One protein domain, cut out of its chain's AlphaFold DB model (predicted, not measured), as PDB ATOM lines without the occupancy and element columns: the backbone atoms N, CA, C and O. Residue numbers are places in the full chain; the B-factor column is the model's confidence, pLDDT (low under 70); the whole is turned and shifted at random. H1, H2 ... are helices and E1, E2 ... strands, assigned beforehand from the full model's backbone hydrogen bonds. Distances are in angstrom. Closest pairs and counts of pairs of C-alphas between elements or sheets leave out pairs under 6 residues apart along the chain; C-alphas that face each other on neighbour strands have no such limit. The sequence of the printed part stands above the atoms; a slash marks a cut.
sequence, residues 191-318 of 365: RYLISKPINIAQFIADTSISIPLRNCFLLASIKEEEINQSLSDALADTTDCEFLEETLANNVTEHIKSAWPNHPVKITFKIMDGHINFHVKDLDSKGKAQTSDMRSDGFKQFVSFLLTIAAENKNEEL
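What this domain is: This is residues 191 to 318 of the 365 residues of a protein of Candidatus Roizmanbacteria bacterium (UniProt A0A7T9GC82). A two-stranded hairpin, E1 and E2, runs beside the long helix H4, E1 next to the helix. H3 folds back from H4 as a helical hairpin, H2 packs end-on on H4, and H5 and H6 pack on H2. The printed part has 128 residues, in the order H1 H2 H3 H4 E1 E2 H5 H6, mostly helix, with one antiparallel sheet. It is compact, with a radius of gyration of the C-alphas of 13.7 A and spans of 35 by 35 by 21 A.

Where its parts are: H1, residues 200 to 205, begins at C-alpha 200 (-23.095, 10.216, -10.082). H2 is residues 207 to 219, H3 224 to 236, and H4 238 to 259, 31.8 A long. E1 is residues 265 to 272, 22.6 A, and E2 275 to 282, 22.7 A. H5 is residues 297 to 307; H6, 309 to 314, ends at C-alpha 314 (-29.095, 28.037, 5.457).

How they stand to each other: H2, the hub, touches H4 about perpendicular at 81 degrees, closest at C-alphas 216 and 252, 6.1 A. It touches H5 at C-alphas 212 and 307, 4.9 A, and H6 at 215 and 311, 6.1 A. H1 only just touches H3, with 3 pairs of C-alphas within 8 A, closest at 204 and 228, 5.7 A. C-alphas 249 of H4 and 268 of E1 are 4.7 A apart. Across E1 and E2, N 268 and O 279 are 2.9 A apart, within hydrogen-bond range. Every O i to N i+4 pair is in range in H1, H4, H5 and H6, but 6 of 9 in H2 and 7 of 9 in H3.

The domain as a whole: The farthest C-alphas, 225 and 286, are 38.4 A apart. The printed part has no cut; the link E2 to H5 is long, and its residues 285 to 295 have pLDDT under 70.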
ATOM      1  N   ARG A 191     -37.170  11.040  -2.856       71.56
ATOM      2  CA  ARG A 191     -36.343  12.159  -3.362       71.56
ATOM      3  C   ARG A 191     -35.812  13.099  -2.272       71.56
ATOM      4  O   ARG A 191     -34.837  13.810  -2.496       71.56
ATOM      5  N   TYR A 192     -36.465  13.126  -1.111       74.50
ATOM      6  CA  TYR A 192     -36.039  13.883   0.068       74.50
ATOM      7  C   TYR A 192     -35.220  13.016   1.034       74.50
ATOM      8  O   TYR A 192     -34.649  13.536   1.996       74.50
ATOM      9  N   LEU A 193     -35.129  11.706   0.794       76.62
ATOM     10  CA  LEU A 193     -34.326  10.771   1.574       76.62
ATOM     11  C   LEU A 193     -32.967  10.543   0.899       76.62
ATOM     12  O   LEU A 193     -32.852  10.485  -0.319       76.62
ATOM     13  N   ILE A 194     -31.921  10.351   1.703       77.00
ATOM     14  CA  ILE A 194     -30.596   9.932   1.220       77.00
ATOM     15  C   ILE A 194     -30.292   8.509   1.705       77.00
ATOM     16  O   ILE A 194     -29.367   8.248   2.471       77.00
ATOM     17  N   SER A 195     -31.182   7.589   1.334       72.69
ATOM     18  CA  SER A 195     -31.228   6.185   1.770       72.69
ATOM     19  C   SER A 195     -30.351   5.253   0.938       72.69
ATOM     20  O   SER A 195     -29.673   4.375   1.477       72.69
ATOM     21  N   LYS A 196     -30.334   5.478  -0.377       84.00
ATOM     22  CA  LYS A 196     -29.712   4.599  -1.373       84.00
ATOM     23  C   LYS A 196     -28.455   5.243  -1.976       84.00
ATOM     24  O   LYS A 196     -28.356   6.470  -1.985       84.00
ATOM     25  N   PRO A 197     -27.512   4.440  -2.503       89.25
ATOM     26  CA  PRO A 197     -26.404   4.959  -3.299       89.25
ATOM     27  C   PRO A 197     -26.938   5.764  -4.488       89.25
ATOM     28  O   PRO A 197     -27.825   5.292  -5.204       89.25
ATOM     29  N   ILE A 198     -26.401   6.962  -4.704       91.88
ATOM     30  CA  ILE A 198     -26.826   7.847  -5.793       91.88
ATOM     31  C   ILE A 198     -25.841   7.695  -6.945       91.88
ATOM     32  O   ILE A 198     -24.629   7.795  -6.751       91.88
ATOM     33  N   ASN A 199     -26.358   7.439  -8.145       94.62
ATOM     34  CA  ASN A 199     -25.542   7.345  -9.346       94.62
ATOM     35  C   ASN A 199     -25.040   8.739  -9.753       94.62
ATOM     36  O   ASN A 199     -25.842   9.633 -10.023       94.62
ATOM     37  N   ILE A 200     -23.719   8.912  -9.827       95.19
ATOM     38  CA  ILE A 200     -23.095  10.216 -10.082       95.19
ATOM     39  C   ILE A 200     -23.430  10.727 -11.485       95.19
ATOM     40  O   ILE A 200     -23.736  11.903 -11.642       95.19
ATOM     41  N   ALA A 201     -23.447   9.858 -12.498       93.88
ATOM     42  CA  ALA A 201     -23.756  10.270 -13.867       93.88
ATOM     43  C   ALA A 201     -25.202  10.775 -14.009       93.88
ATOM     44  O   ALA A 201     -25.444  11.764 -14.699       93.88
ATOM     45  N   GLN A 202     -26.160  10.127 -13.336       94.19
ATOM     46  CA  GLN A 202     -27.547  10.601 -13.287       94.19
ATOM     47  C   GLN A 202     -27.668  11.913 -12.508       94.19
ATOM     48  O   GLN A 202     -28.377  12.810 -12.946       94.19
ATOM     49  N   PHE A 203     -26.952  12.037 -11.390       94.06
ATOM     50  CA  PHE A 203     -26.983  13.233 -10.548       94.06
ATOM     51  C   PHE A 203     -26.375  14.465 -11.234       94.06
ATOM     52  O   PHE A 203     -26.911  15.557 -11.108       94.06
ATOM     53  N   ILE A 204     -25.299  14.286 -12.006       92.75
ATOM     54  CA  ILE A 204     -24.694  15.344 -12.833       92.75
ATOM     55  C   ILE A 204     -25.662  15.820 -13.924       92.75
ATOM     56  O   ILE A 204     -25.686  17.002 -14.266       92.75
ATOM     57  N   ALA A 205     -26.450  14.902 -14.493       92.75
ATOM     58  CA  ALA A 205     -27.433  15.241 -15.518       92.75
ATOM     59  C   ALA A 205     -28.647  15.991 -14.944       92.75
ATOM     60  O   ALA A 205     -29.220  16.833 -15.634       92.75
ATOM     61  N   ASP A 206     -29.037  15.676 -13.709       91.62
ATOM     62  CA  ASP A 206     -30.149  16.304 -13.002       91.62
ATOM     63  C   ASP A 206     -29.925  16.239 -11.480       91.62
ATOM     64  O   ASP A 206     -30.098  15.194 -10.849       91.62
ATOM     65  N   THR A 207     -29.576  17.373 -10.866       90.50
ATOM     66  CA  THR A 207     -29.344  17.476  -9.414       90.50
ATOM     67  C   THR A 207     -30.634  17.305  -8.603       90.50
ATOM     68  O   THR A 207     -30.586  17.024  -7.399       90.50
ATOM     69  N   SER A 208     -31.808  17.417  -9.237       87.81
ATOM     70  CA  SER A 208     -33.109  17.297  -8.574       87.81
ATOM     71  C   SER A 208     -33.487  15.856  -8.220       87.81
ATOM     72  O   SER A 208     -34.361  15.655  -7.370       87.81
ATOM     73  N   ILE A 209     -32.782  14.851  -8.766       88.69
ATOM     74  CA  ILE A 209     -32.990  13.442  -8.389       88.69
ATOM     75  C   ILE A 209     -32.707  13.194  -6.901       88.69
ATOM     76  O   ILE A 209     -33.254  12.261  -6.313       88.69
ATOM     77  N   SER A 210     -31.843  14.016  -6.291       90.62
ATOM     78  CA  SER A 210     -31.566  14.003  -4.858       90.62
ATOM     79  C   SER A 210     -31.281  15.414  -4.350       90.62
ATOM     80  O   SER A 210     -30.136  15.846  -4.206       90.62
ATOM     81  N   ILE A 211     -32.364  16.107  -4.001       91.50
ATOM     82  CA  ILE A 211     -32.340  17.390  -3.293       91.50
ATOM     83  C   ILE A 211     -31.424  17.356  -2.049       91.50
ATOM     84  O   ILE A 211     -30.587  18.251  -1.927       91.50
ATOM     85  N   PRO A 212     -31.489  16.346  -1.148       93.19
ATOM     86  CA  PRO A 212     -30.619  16.336   0.024       93.19
ATOM     87  C   PRO A 212     -29.134  16.234  -0.338       93.19
ATOM     88  O   PRO A 212     -28.311  16.843   0.342       93.19
ATOM     89  N   LEU A 213     -28.768  15.506  -1.402       94.69
ATOM     90  CA  LEU A 213     -27.376  15.442  -1.839       94.69
ATOM     91  C   LEU A 213     -26.913  16.779  -2.424       94.69
ATOM     92  O   LEU A 213     -25.852  17.252  -2.022       94.69
ATOM     93  N   ARG A 214     -27.704  17.414  -3.305       95.56
ATOM     94  CA  ARG A 214     -27.411  18.761  -3.839       95.56
ATOM     95  C   ARG A 214     -27.121  19.737  -2.703       95.56
ATOM     96  O   ARG A 214     -26.084  20.394  -2.690       95.56
ATOM     97  N   ASN A 215     -27.980  19.742  -1.692       96.06
ATOM     98  CA  ASN A 215     -27.828  20.617  -0.541       96.06
ATOM     99  C   ASN A 215     -26.576  20.304   0.290       96.06
ATOM    100  O   ASN A 215     -26.003  21.222   0.865       96.06
ATOM    101  N   CYS A 216     -26.103  19.052   0.335       96.19
ATOM    102  CA  CYS A 216     -24.832  18.720   0.990       96.19
ATOM    103  C   CYS A 216     -23.633  19.418   0.327       96.19
ATOM    104  O   CYS A 216     -22.730  19.849   1.042       96.19
ATOM    105  N   PHE A 217     -23.628  19.560  -1.004       97.00
ATOM    106  CA  PHE A 217     -22.594  20.318  -1.723       97.00
ATOM    107  C   PHE A 217     -22.676  21.813  -1.412       97.00
ATOM    108  O   PHE A 217     -21.667  22.425  -1.064       97.00
ATOM    109  N   LEU A 218     -23.884  22.380  -1.441       97.00
ATOM    110  CA  LEU A 218     -24.102  23.796  -1.129       97.00
ATOM    111  C   LEU A 218     -23.697  24.136   0.316       97.00
ATOM    112  O   LEU A 218     -23.012  25.128   0.554       97.00
ATOM    113  N   LEU A 219     -24.010  23.255   1.276       96.50
ATOM    114  CA  LEU A 219     -23.557  23.367   2.668       96.50
ATOM    115  C   LEU A 219     -22.028  23.351   2.795       96.50
ATOM    116  O   LEU A 219     -21.486  23.922   3.737       96.50
ATOM    117  N   ALA A 220     -21.338  22.694   1.861       96.31
ATOM    118  CA  ALA A 220     -19.885  22.667   1.767       96.31
ATOM    119  C   ALA A 220     -19.302  23.855   0.981       96.31
ATOM    120  O   ALA A 220     -18.115  23.856   0.669       96.31
ATOM    121  N   SER A 221     -20.113  24.882   0.694       95.50
ATOM    122  CA  SER A 221     -19.740  26.058  -0.104       95.50
ATOM    123  C   SER A 221     -19.342  25.739  -1.551       95.50
ATOM    124  O   SER A 221     -18.691  26.560  -2.193       95.50
ATOM    125  N   ILE A 222     -19.741  24.574  -2.068       96.06
ATOM    126  CA  ILE A 222     -19.582  24.201  -3.477       96.06
ATOM    127  C   ILE A 222     -20.849  24.644  -4.198       96.06
ATOM    128  O   ILE A 222     -21.930  24.135  -3.898       96.06
ATOM    129  N   LYS A 223     -20.736  25.598  -5.124       94.31
ATOM    130  CA  LYS A 223     -21.901  26.111  -5.860       94.31
ATOM    131  C   LYS A 223     -22.449  25.054  -6.809       94.31
ATOM    132  O   LYS A 223     -21.710  24.193  -7.270       94.31
ATOM    133  N   GLU A 224     -23.725  25.163  -7.172       92.00
ATOM    134  CA  GLU A 224     -24.374  24.186  -8.057       92.00
ATOM    135  C   GLU A 224     -23.637  23.999  -9.396       92.00
ATOM    136  O   GLU A 224     -23.455  22.878  -9.860       92.00
ATOM    137  N   GLU A 225     -23.112  25.086  -9.960       93.25
ATOM    138  CA  GLU A 225     -22.314  25.097 -11.195       93.25
ATOM    139  C   GLU A 225     -20.985  24.321 -11.071       93.25
ATOM    140  O   GLU A 225     -20.458  23.815 -12.062       93.25
ATOM    141  N   GLU A 226     -20.444  24.216  -9.855       95.50
ATOM    142  CA  GLU A 226     -19.145  23.605  -9.548       95.50
ATOM    143  C   GLU A 226     -19.274  22.116  -9.188       95.50
ATOM    144  O   GLU A 226     -18.299  21.375  -9.316       95.50
ATOM    145  N   ILE A 227     -20.474  21.649  -8.811       95.69
ATOM    146  CA  ILE A 227     -20.740  20.256  -8.401       95.69
ATOM    147  C   ILE A 227     -20.229  19.260  -9.448       95.69
ATOM    148  O   ILE A 227     -19.565  18.277  -9.110       95.69
ATOM    149  N   ASN A 228     -20.511  19.524 -10.725       94.12
ATOM    150  CA  ASN A 228     -20.120  18.647 -11.827       94.12
ATOM    151  C   ASN A 228     -18.600  18.526 -11.958       94.12
ATOM    152  O   ASN A 228     -18.087  17.431 -12.202       94.12
ATOM    153  N   GLN A 229     -17.886  19.637 -11.770       94.31
ATOM    154  CA  GLN A 229     -16.430  19.661 -11.806       94.31
ATOM    155  C   GLN A 229     -15.858  18.905 -10.602       94.31
ATOM    156  O   GLN A 229     -15.083  17.974 -10.795       94.31
ATOM    157  N   SER A 230     -16.334  19.197  -9.385       94.81
ATOM    158  CA  SER A 230     -15.883  18.518  -8.162       94.81
ATOM    159  C   SER A 230     -16.084  17.000  -8.212       94.81
ATOM    160  O   SER A 230     -15.214  16.245  -7.785       94.81
ATOM    161  N   LEU A 231     -17.214  16.533  -8.752       94.75
ATOM    162  CA  LEU A 231     -17.475  15.103  -8.930       94.75
ATOM    163  C   LEU A 231     -16.597  14.478 -10.019       94.75
ATOM    164  O   LEU A 231     -16.179  13.332  -9.870       94.75
ATOM    165  N   SER A 232     -16.314  15.205 -11.100       93.12
ATOM    166  CA  SER A 232     -15.437  14.718 -12.172       93.12
ATOM    167  C   SER A 232     -13.995  14.566 -11.690       93.12
ATOM    168  O   SER A 232     -13.371  13.543 -11.971       93.12
ATOM    169  N   ASP A 233     -13.502  15.531 -10.910       93.50
ATOM    170  CA  ASP A 233     -12.163  15.499 -10.313       93.50
ATOM    171  C   ASP A 233     -12.042  14.349  -9.303       93.50
ATOM    172  O   ASP A 233     -11.132  13.527  -9.401       93.50
ATOM    173  N   ALA A 234     -13.040  14.186  -8.426       93.56
ATOM    174  CA  ALA A 234     -13.101  13.077  -7.471       93.56
ATOM    175  C   ALA A 234     -13.165  11.684  -8.131       93.56
ATOM    176  O   ALA A 234     -12.745  10.694  -7.535       93.56
ATOM    177  N   LEU A 235     -13.700  11.568  -9.350       92.94
ATOM    178  CA  LEU A 235     -13.690  10.308 -10.099       92.94
ATOM    179  C   LEU A 235     -12.353  10.042 -10.808       92.94
ATOM    180  O   LEU A 235     -12.073   8.891 -11.150       92.94
ATOM    181  N   ALA A 236     -11.552  11.081 -11.053       93.25
ATOM    182  CA  ALA A 236     -10.282  10.991 -11.762       93.25
ATOM    183  C   ALA A 236      -9.086  10.781 -10.821       93.25
ATOM    184  O   ALA A 236      -8.173  10.027 -11.171       93.25
ATOM    185  N   ASP A 237      -9.093  11.414  -9.644       94.38
ATOM    186  CA  ASP A 237      -7.993  11.386  -8.678       94.38
ATOM    187  C   ASP A 237      -8.453  10.956  -7.276       94.38
ATOM    188  O   ASP A 237      -9.471  11.403  -6.744       94.38
ATOM    189  N   THR A 238      -7.679  10.071  -6.642       92.62
ATOM    190  CA  THR A 238      -8.010   9.537  -5.312       92.62
ATOM    191  C   THR A 238      -7.865  10.569  -4.197       92.62
ATOM    192  O   THR A 238      -8.582  10.488  -3.205       92.62
ATOM    193  N   THR A 239      -6.952  11.530  -4.342       94.69
ATOM    194  CA  THR A 239      -6.740  12.613  -3.372       94.69
ATOM    195  C   THR A 239      -7.915  13.581  -3.411       94.69
ATOM    196  O   THR A 239      -8.452  13.925  -2.359       94.69
ATOM    197  N   ASP A 240      -8.356  13.961  -4.612       94.00
ATOM    198  CA  ASP A 240      -9.538  14.812  -4.797       94.00
ATOM    199  C   ASP A 240     -10.811  14.111  -4.299       94.00
ATOM    200  O   ASP A 240     -11.667  14.739  -3.671       94.00
ATOM    201  N   CYS A 241     -10.902  12.789  -4.485       95.31
ATOM    202  CA  CYS A 241     -11.968  11.964  -3.919       95.31
ATOM    203  C   CYS A 241     -12.013  12.037  -2.386       95.31
ATOM    204  O   CYS A 241     -13.047  12.381  -1.809       95.31
ATOM    205  N   GLU A 242     -10.890  11.753  -1.716       95.88
ATOM    206  CA  GLU A 242     -10.796  11.804  -0.252       95.88
ATOM    207  C   GLU A 242     -11.091  13.209   0.287       95.88
ATOM    208  O   GLU A 242     -11.823  13.359   1.270       95.88
ATOM    209  N   PHE A 243     -10.579  14.241  -0.390       96.19
ATOM    210  CA  PHE A 243     -10.817  15.632  -0.031       96.19
ATOM    211  C   PHE A 243     -12.299  16.010  -0.133       96.19
ATOM    212  O   PHE A 243     -12.843  16.618   0.796       96.19
ATOM    213  N   LEU A 244     -12.980  15.629  -1.220       97.25
ATOM    214  CA  LEU A 244     -14.406  15.895  -1.393       97.25
ATOM    215  C   LEU A 244     -15.243  15.153  -0.342       97.25
ATOM    216  O   LEU A 244     -16.115  15.755   0.290       97.25
ATOM    217  N   GLU A 245     -14.959  13.869  -0.108       97.38
ATOM    218  CA  GLU A 245     -15.641  13.073   0.917       97.38
ATOM    219  C   GLU A 245     -15.520  13.700   2.311       97.38
ATOM    220  O   GLU A 245     -16.517  13.792   3.036       97.38
ATOM    221  N   GLU A 246     -14.315  14.134   2.697       97.00
ATOM    222  CA  GLU A 246     -14.061  14.765   3.992       97.00
ATOM    223  C   GLU A 246     -14.730  16.140   4.099       97.00
ATOM    224  O   GLU A 246     -15.360  16.448   5.118       97.00
ATOM    225  N   THR A 247     -14.653  16.943   3.037       97.56
ATOM    226  CA  THR A 247     -15.255  18.280   2.984       97.56
ATOM    227  C   THR A 247     -16.771  18.203   3.157       97.56
ATOM    228  O   THR A 247     -17.329  18.890   4.019       97.56
ATOM    229  N   LEU A 248     -17.444  17.315   2.416       97.38
ATOM    230  CA  LEU A 248     -18.881  17.076   2.570       97.38
ATOM    231  C   LEU A 248     -19.203  16.540   3.973       97.38
ATOM    232  O   LEU A 248     -20.106  17.040   4.644       97.38
ATOM    233  N   ALA A 249     -18.448  15.548   4.454       95.81
ATOM    234  CA  ALA A 249     -18.674  14.932   5.759       95.81
ATOM    235  C   ALA A 249     -18.620  15.949   6.910       95.81
ATOM    236  O   ALA A 249     -19.492  15.931   7.786       95.81
ATOM    237  N   ASN A 250     -17.619  16.831   6.912       96.38
ATOM    238  CA  ASN A 250     -17.416  17.816   7.972       96.38
ATOM    239  C   ASN A 250     -18.530  18.873   7.981       96.38
ATOM    240  O   ASN A 250     -19.185  19.038   9.013       96.38
ATOM    241  N   ASN A 251     -18.819  19.498   6.834       97.25
ATOM    242  CA  ASN A 251     -19.835  20.552   6.730       97.25
ATOM    243  C   ASN A 251     -21.252  20.033   7.020       97.25
ATOM    244  O   ASN A 251     -22.019  20.657   7.759       97.25
ATOM    245  N   VAL A 252     -21.597  18.848   6.507       95.44
ATOM    246  CA  VAL A 252     -22.911  18.239   6.758       95.44
ATOM    247  C   VAL A 252     -23.052  17.814   8.223       95.44
ATOM    248  O   VAL A 252     -24.106  18.013   8.829       95.44
ATOM    249  N   THR A 253     -21.991  17.273   8.834       94.38
ATOM    250  CA  THR A 253     -21.998  16.944  10.270       94.38
ATOM    251  C   THR A 253     -22.176  18.196  11.128       94.38
ATOM    252  O   THR A 253     -22.925  18.160  12.105       94.38
ATOM    253  N   GLU A 254     -21.500  19.292  10.789       95.12
ATOM    254  CA  GLU A 254     -21.624  20.566  11.499       95.12
ATOM    255  C   GLU A 254     -23.045  21.130  11.404       95.12
ATOM    256  O   GLU A 254     -23.633  21.490  12.426       95.12
ATOM    257  N   HIS A 255     -23.633  21.123  10.204       95.12
ATOM    258  CA  HIS A 255     -25.020  21.537   9.985       95.12
ATOM    259  C   HIS A 255     -26.004  20.740  10.849       95.12
ATOM    260  O   HIS A 255     -26.786  21.326  11.600       95.12
ATOM    261  N   ILE A 256     -25.913  19.406  10.822       92.56
ATOM    262  CA  ILE A 256     -26.786  18.546  11.634       92.56
ATOM    263  C   ILE A 256     -26.586  18.810  13.129       92.56
ATOM    264  O   ILE A 256     -27.569  18.883  13.857       92.56
ATOM    265  N   LYS A 257     -25.350  18.981  13.610       91.50
ATOM    266  CA  LYS A 257     -25.084  19.246  15.036       91.50
ATOM    267  C   LYS A 257     -25.573  20.615  15.496       91.50
ATOM    268  O   LYS A 257     -25.953  20.751  16.657       91.50
ATOM    269  N   SER A 258     -25.562  21.609  14.612       91.75
ATOM    270  CA  SER A 258     -26.120  22.933  14.889       91.75
ATOM    271  C   SER A 258     -27.640  22.864  15.075       91.75
ATOM    272  O   SER A 258     -28.167  23.445  16.022       91.75
ATOM    273  N   ALA A 259     -28.332  22.100  14.225       89.25
ATOM    274  CA  ALA A 259     -29.787  21.966  14.266       89.25
ATOM    275  C   ALA A 259     -30.300  20.906  15.259       89.25
ATOM    276  O   ALA A 259     -31.403  21.034  15.790       89.25
ATOM    277  N   TRP A 260     -29.497  19.877  15.546       89.12
ATOM    278  CA  TRP A 260     -29.789  18.804  16.498       89.12
ATOM    279  C   TRP A 260     -28.641  18.622  17.514       89.12
ATOM    280  O   TRP A 260     -27.898  17.631  17.467       89.12
ATOM    281  N   PRO A 261     -28.480  19.570  18.461       84.12
ATOM    282  CA  PRO A 261     -27.444  19.497  19.483       84.12
ATOM    283  C   PRO A 261     -27.532  18.218  20.324       84.12
ATOM    284  O   PRO A 261     -28.615  17.716  20.617       84.12
ATOM    285  N   ASN A 262     -26.376  17.726  20.775       79.69
ATOM    286  CA  ASN A 262     -26.220  16.539  21.630       79.69
ATOM    287  C   ASN A 262     -26.557  15.184  20.984       79.69
ATOM    288  O   ASN A 262     -26.479  14.169  21.675       79.69
ATOM    289  N   HIS A 263     -26.887  15.120  19.689       81.25
ATOM    290  CA  HIS A 263     -27.000  13.833  19.006       81.25
ATOM    291  C   HIS A 263     -25.600  13.327  18.582       81.25
ATOM    292  O   HIS A 263     -24.899  14.024  17.838       81.25
ATOM    293  N   PRO A 264     -25.154  12.140  19.039       82.62
ATOM    294  CA  PRO A 264     -23.789  11.634  18.859       82.62
ATOM    295  C   PRO A 264     -23.581  11.054  17.451       82.62
ATOM    296  O   PRO A 264     -23.289   9.874  17.282       82.62
ATOM    297  N   VAL A 265     -23.736  11.870  16.407       84.88
ATOM    298  CA  VAL A 265     -23.597  11.424  15.012       84.88
ATOM    299  C   VAL A 265     -22.446  12.104  14.285       84.88
ATOM    300  O   VAL A 265     -22.119  13.273  14.513       84.88
ATOM    301  N   LYS A 266     -21.830  11.343  13.381       89.06
ATOM    302  CA  LYS A 266     -20.908  11.826  12.356       89.06
ATOM    303  C   LYS A 266     -21.389  11.335  10.997       89.06
ATOM    304  O   LYS A 266     -21.621  10.141  10.818       89.06
ATOM    305  N   ILE A 267     -21.515  12.252  10.051       91.06
ATOM    306  CA  ILE A 267     -21.819  11.933   8.661       91.06
ATOM    307  C   ILE A 267     -20.516  11.623   7.933       91.06
ATOM    308  O   ILE A 267     -19.478  12.216   8.219       91.06
ATOM    309  N   THR A 268     -20.566  10.664   7.019       92.19
ATOM    310  CA  THR A 268     -19.450  10.302   6.143       92.19
ATOM    311  C   THR A 268     -19.978   9.980   4.755       92.19
ATOM    312  O   THR A 268     -21.044   9.376   4.639       92.19
ATOM    313  N   PHE A 269     -19.212  10.327   3.728       93.94
ATOM    314  CA  PHE A 269     -19.522  10.002   2.341       93.94
ATOM    315  C   PHE A 269     -18.546   8.951   1.814       93.94
ATOM    316  O   PHE A 269     -17.417   8.863   2.302       93.94
ATOM    317  N   LYS A 270     -19.004   8.132   0.862       94.62
ATOM    318  CA  LYS A 270     -18.141   7.228   0.095       94.62
ATOM    319  C   LYS A 270     -18.452   7.266  -1.397       94.62
ATOM    320  O   LYS A 270     -19.556   6.892  -1.796       94.62
ATOM    321  N   ILE A 271     -17.479   7.687  -2.194       95.06
ATOM    322  CA  ILE A 271     -17.521   7.735  -3.652       95.06
ATOM    323  C   ILE A 271     -16.770   6.513  -4.182       95.06
ATOM    324  O   ILE A 271     -15.566   6.361  -3.994       95.06
ATOM    325  N   MET A 272     -17.497   5.594  -4.811       92.56
ATOM    326  CA  MET A 272     -16.928   4.362  -5.359       92.56
ATOM    327  C   MET A 272     -17.813   3.848  -6.491       92.56
ATOM    328  O   MET A 272     -19.036   3.975  -6.429       92.56
ATOM    329  N   ASP A 273     -17.203   3.271  -7.527       90.81
ATOM    330  CA  ASP A 273     -17.905   2.645  -8.657       90.81
ATOM    331  C   ASP A 273     -18.968   3.556  -9.309       90.81
ATOM    332  O   ASP A 273     -20.068   3.118  -9.656       90.81
ATOM    333  N   GLY A 274     -18.675   4.859  -9.432       92.31
ATOM    334  CA  GLY A 274     -19.590   5.849 -10.016       92.31
ATOM    335  C   GLY A 274     -20.822   6.173  -9.159       92.31
ATOM    336  O   GLY A 274     -21.788   6.743  -9.668       92.31
ATOM    337  N   HIS A 275     -20.806   5.812  -7.875       94.69
ATOM    338  CA  HIS A 275     -21.868   6.108  -6.921       94.69
ATOM    339  C   HIS A 275     -21.333   6.887  -5.726       94.69
ATOM    340  O   HIS A 275     -20.211   6.661  -5.278       94.69
ATOM    341  N   ILE A 276     -22.175   7.752  -5.166       94.56
ATOM    342  CA  ILE A 276     -21.941   8.406  -3.881       94.56
ATOM    343  C   ILE A 276     -22.875   7.815  -2.824       94.56
ATOM    344  O   ILE A 276     -24.087   7.691  -3.015       94.56
ATOM    345  N   ASN A 277     -22.287   7.414  -1.702       91.75
ATOM    346  CA  ASN A 277     -22.970   6.778  -0.588       91.75
ATOM    347  C   ASN A 277     -22.961   7.710   0.615       91.75
ATOM    348  O   ASN A 277     -21.907   8.208   1.011       91.75
ATOM    349  N   PHE A 278     -24.125   7.893   1.226       90.62
ATOM    350  CA  PHE A 278     -24.271   8.610   2.484       90.62
ATOM    351  C   PHE A 278     -24.309   7.624   3.650       90.62
ATOM    352  O   PHE A 278     -25.124   6.695   3.690       90.62
ATOM    353  N   HIS A 279     -23.443   7.847   4.630       88.25
ATOM    354  CA  HIS A 279     -23.347   7.013   5.815       88.25
ATOM    355  C   HIS A 279     -23.439   7.847   7.087       88.25
ATOM    356  O   HIS A 279     -22.895   8.947   7.191       88.25
ATOM    357  N   VAL A 280     -24.078   7.260   8.092       85.69
ATOM    358  CA  VAL A 280     -24.197   7.808   9.437       85.69
ATOM    359  C   VAL A 280     -23.425   6.907  10.386       85.69
ATOM    360  O   VAL A 280     -23.689   5.709  10.501       85.69
ATOM    361  N   LYS A 281     -22.464   7.491  11.093       82.00
ATOM    362  CA  LYS A 281     -21.707   6.832  12.149       82.00
ATOM    363  C   LYS A 281     -22.171   7.342  13.505       82.00
ATOM    364  O   LYS A 281     -22.175   8.546  13.750       82.00
ATOM    365  N   ASP A 282     -22.516   6.412  14.384       78.31
ATOM    366  CA  ASP A 282     -22.806   6.705  15.783       78.31
ATOM    367  C   ASP A 282     -21.494   6.816  16.571       78.31
ATOM    368  O   ASP A 282     -20.621   5.954  16.439       78.31
ATOM    369  N   LEU A 283     -21.331   7.882  17.350       77.38
ATOM    370  CA  LEU A 283     -20.135   8.118  18.160       77.38
ATOM    371  C   LEU A 283     -20.177   7.346  19.484       77.38
ATOM    372  O   LEU A 283     -19.114   7.046  20.029       77.38
ATOM    373  N   ASP A 284     -21.367   6.956  19.950       71.62
ATOM    374  CA  ASP A 284     -21.546   6.245  21.222       71.62
ATOM    375  C   ASP A 284     -21.445   4.722  21.062       71.62
ATOM    376  O   ASP A 284     -21.314   3.980  22.039       71.62
ATOM    377  N   SER A 285     -21.440   4.231  19.821       63.97
ATOM    378  CA  SER A 285     -21.239   2.818  19.517       63.97
ATOM    379  C   SER A 285     -19.898   2.595  18.815       63.97
ATOM    380  O   SER A 285     -19.532   3.297  17.878       63.97
ATOM    381  N   LYS A 286     -19.174   1.530  19.187       57.22
ATOM    382  CA  LYS A 286     -18.007   1.044  18.417       57.22
ATOM    383  C   LYS A 286     -18.412   0.362  17.093       57.22
ATOM    384  O   LYS A 286     -17.620  -0.381  16.515       57.22
ATOM    385  N   GLY A 287     -19.656   0.552  16.651       58.72
ATOM    386  CA  GLY A 287     -20.226  -0.063  15.462       58.72
ATOM    387  C   GLY A 287     -19.642   0.495  14.163       58.72
ATOM    388  O   GLY A 287     -19.049   1.575  14.119       58.72
ATOM    389  N   LYS A 288     -19.809  -0.268  13.078       59.62
ATOM    390  CA  LYS A 288     -19.510   0.204  11.720       59.62
ATOM    391  C   LYS A 288     -20.463   1.345  11.349       59.62
ATOM    392  O   LYS A 288     -21.586   1.388  11.845       59.62
ATOM    393  N   ALA A 289     -20.020   2.240  10.464       62.50
ATOM    394  CA  ALA A 289     -20.909   3.229   9.865       62.50
ATOM    395  C   ALA A 289     -22.084   2.511   9.185       62.50
ATOM    396  O   ALA A 289     -21.898   1.484   8.527       62.50
ATOM    397  N   GLN A 290     -23.287   3.026   9.397       63.78
ATOM    398  CA  GLN A 290     -24.520   2.466   8.868       63.78
ATOM    399  C   GLN A 290     -25.004   3.343   7.712       63.78
ATOM    400  O   GLN A 290     -24.800   4.558   7.719       63.78
ATOM    401  N   THR A 291     -25.648   2.755   6.708       59.31
ATOM    402  CA  THR A 291     -26.465   3.550   5.783       59.31
ATOM    403  C   THR A 291     -27.627   4.160   6.564       59.31
ATOM    404  O   THR A 291     -28.085   3.594   7.561       59.31
ATOM    405  N   SER A 292     -28.107   5.326   6.136       58.62
ATOM    406  CA  SER A 292     -29.276   5.981   6.746       58.62
ATOM    407  C   SER A 292     -30.491   5.042   6.803       58.62
ATOM    408  O   SER A 292     -31.267   5.103   7.753       58.62
ATOM    409  N   ASP A 293     -30.590   4.093   5.865       58.28
ATOM    410  CA  ASP A 293     -31.628   3.065   5.820       58.28
ATOM    411  C   ASP A 293     -31.679   2.106   7.011       58.28
ATOM    412  O   ASP A 293     -32.728   1.518   7.278       58.28
ATOM    413  N   MET A 294     -30.578   1.975   7.744       53.50
ATOM    414  CA  MET A 294     -30.454   1.076   8.894       53.50
ATOM    415  C   MET A 294     -30.781   1.767  10.228       53.50
ATOM    416  O   MET A 294     -30.572   1.187  11.294       53.50
ATOM    417  N   ARG A 295     -31.273   3.012  10.190       69.50
ATOM    418  CA  ARG A 295     -31.665   3.807  11.366       69.50
ATOM    419  C   ARG A 295     -33.189   3.835  11.523       69.50
ATOM    420  O   ARG A 295     -33.917   3.452  10.613       69.50
ATOM    421  N   SER A 296     -33.663   4.285  12.686       75.56
ATOM    422  CA  SER A 296     -35.100   4.427  12.952       75.56
ATOM    423  C   SER A 296     -35.770   5.381  11.960       75.56
ATOM    424  O   SER A 296     -35.145   6.336  11.496       75.56
ATOM    425  N   ASP A 297     -37.056   5.161  11.683       77.69
ATOM    426  CA  ASP A 297     -37.822   6.000  10.751       77.69
ATOM    427  C   ASP A 297     -37.804   7.477  11.166       77.69
ATOM    428  O   ASP A 297     -37.568   8.349  10.334       77.69
ATOM    429  N   GLY A 298     -37.893   7.758  12.472       81.62
ATOM    430  CA  GLY A 298     -37.771   9.122  12.989       81.62
ATOM    431  C   GLY A 298     -36.407   9.766  12.717       81.62
ATOM    432  O   GLY A 298     -36.326  10.946  12.390       81.62
ATOM    433  N   PHE A 299     -35.312   9.003  12.788       83.56
ATOM    434  CA  PHE A 299     -33.996   9.534  12.428       83.56
ATOM    435  C   PHE A 299     -33.927   9.879  10.934       83.56
ATOM    436  O   PHE A 299     -33.456  10.960  10.582       83.56
ATOM    437  N   LYS A 300     -34.418   8.987  10.058       83.81
ATOM    438  CA  LYS A 300     -34.451   9.229   8.605       83.81
ATOM    439  C   LYS A 300     -35.268  10.474   8.275       83.81
ATOM    440  O   LYS A 300     -34.803  11.316   7.514       83.81
ATOM    441  N   GLN A 301     -36.441  10.601   8.890       85.25
ATOM    442  CA  GLN A 301     -37.345  11.728   8.707       85.25
ATOM    443  C   GLN A 301     -36.703  13.048   9.139       85.25
ATOM    444  O   GLN A 301     -36.726  14.016   8.378       85.25
ATOM    445  N   PHE A 302     -36.062  13.088  10.311       88.44
ATOM    446  CA  PHE A 302     -35.450  14.333  10.762       88.44
ATOM    447  C   PHE A 302     -34.210  14.702   9.944       88.44
ATOM    448  O   PHE A 302     -34.077  15.850   9.536       88.44
ATOM    449  N   VAL A 303     -33.328  13.747   9.626       89.06
ATOM    450  CA  VAL A 303     -32.165  14.025   8.764       89.06
ATOM    451  C   VAL A 303     -32.604  14.470   7.372       89.06
ATOM    452  O   VAL A 303     -32.018  15.400   6.830       89.06
ATOM    453  N   SER A 304     -33.657  13.871   6.817       88.69
ATOM    454  CA  SER A 304     -34.256  14.321   5.560       88.69
ATOM    455  C   SER A 304     -34.669  15.788   5.627       88.69
ATOM    456  O   SER A 304     -34.245  16.575   4.784       88.69
ATOM    457  N   PHE A 305     -35.407  16.187   6.665       91.19
ATOM    458  CA  PHE A 305     -35.769  17.587   6.887       91.19
ATOM    459  C   PHE A 305     -34.529  18.493   7.011       91.19
ATOM    460  O   PHE A 305     -34.466  19.554   6.388       91.19
ATOM    461  N   LEU A 306     -33.512  18.060   7.767       92.81
ATOM    462  CA  LEU A 306     -32.291  18.839   7.987       92.81
ATOM    463  C   LEU A 306     -31.472  19.045   6.708       92.81
ATOM    464  O   LEU A 306     -30.915  20.123   6.512       92.81
ATOM    465  N   LEU A 307     -31.397  18.032   5.844       93.19
ATOM    466  CA  LEU A 307     -30.663  18.090   4.575       93.19
ATOM    467  C   LEU A 307     -31.482  18.704   3.435       93.19
ATOM    468  O   LEU A 307     -30.940  18.952   2.365       93.19
ATOM    469  N   THR A 308     -32.771  18.955   3.641       91.94
ATOM    470  CA  THR A 308     -33.642  19.604   2.656       91.94
ATOM    471  C   THR A 308     -33.969  21.008   3.133       91.94
ATOM    472  O   THR A 308     -33.139  21.897   2.988       91.94
ATOM    473  N   ILE A 309     -35.101  21.195   3.803       92.19
ATOM    474  CA  ILE A 309     -35.620  22.504   4.202       92.19
ATOM    475  C   ILE A 309     -34.623  23.301   5.056       92.19
ATOM    476  O   ILE A 309     -34.396  24.483   4.801       92.19
ATOM    477  N   ALA A 310     -34.016  22.685   6.079       93.25
ATOM    478  CA  ALA A 310     -33.101  23.431   6.949       93.25
ATOM    479  C   ALA A 310     -31.806  23.821   6.217       93.25
ATOM    480  O   ALA A 310     -31.240  24.881   6.491       93.25
ATOM    481  N   ALA A 311     -31.348  22.983   5.284       94.12
ATOM    482  CA  ALA A 311     -30.200  23.283   4.438       94.12
ATOM    483  C   ALA A 311     -30.531  24.388   3.423       94.12
ATOM    484  O   ALA A 311     -29.795  25.362   3.362       94.12
ATOM    485  N   GLU A 312     -31.671  24.312   2.730       93.12
ATOM    486  CA  GLU A 312     -32.146  25.348   1.794       93.12
ATOM    487  C   GLU A 312     -32.298  26.707   2.493       93.12
ATOM    488  O   GLU A 312     -31.902  27.744   1.965       93.12
ATOM    489  N   ASN A 313     -32.793  26.725   3.736       92.50
ATOM    490  CA  ASN A 313     -32.846  27.955   4.529       92.50
ATOM    491  C   ASN A 313     -31.446  28.535   4.796       92.50
ATOM    492  O   ASN A 313     -31.246  29.750   4.682       92.50
ATOM    493  N   LYS A 314     -30.487  27.667   5.157       91.44
ATOM    494  CA  LYS A 314     -29.095  28.037   5.457       91.44
ATOM    495  C   LYS A 314     -28.331  28.490   4.212       91.44
ATOM    496  O   LYS A 314     -27.539  29.418   4.315       91.44
ATOM    497  N   ASN A 315     -28.614  27.890   3.062       90.56
ATOM    498  CA  ASN A 315     -28.068  28.261   1.754       90.56
ATOM    499  C   ASN A 315     -28.727  29.518   1.163       90.56
ATOM    500  O   ASN A 315     -28.375  29.938   0.069       90.56
ATOM    501  N   GLU A 316     -29.693  30.106   1.871       89.38
ATOM    502  CA  GLU A 316     -30.458  31.270   1.425       89.38
ATOM    503  C   GLU A 316     -31.364  31.044   0.209       89.38
ATOM    504  O   GLU A 316     -31.774  31.993  -0.444       89.38
ATOM    505  N   GLU A 317     -31.774  29.796  -0.019       89.50
ATOM    506  CA  GLU A 317     -32.668  29.398  -1.113       89.50
ATOM    507  C   GLU A 317     -34.159  29.574  -0.769       89.50
ATOM    508  O   GLU A 317     -35.010  29.579  -1.659       89.50
ATOM    509  N   LEU A 318     -34.499  29.713   0.519       89.81
ATOM    510  CA  LEU A 318     -35.878  29.937   0.967       89.81
ATOM    511  C   LEU A 318     -36.169  31.427   1.146       89.81
ATOM    512  O   LEU A 318     -35.870  32.004   2.196       89.81
TER     513      LEU A 318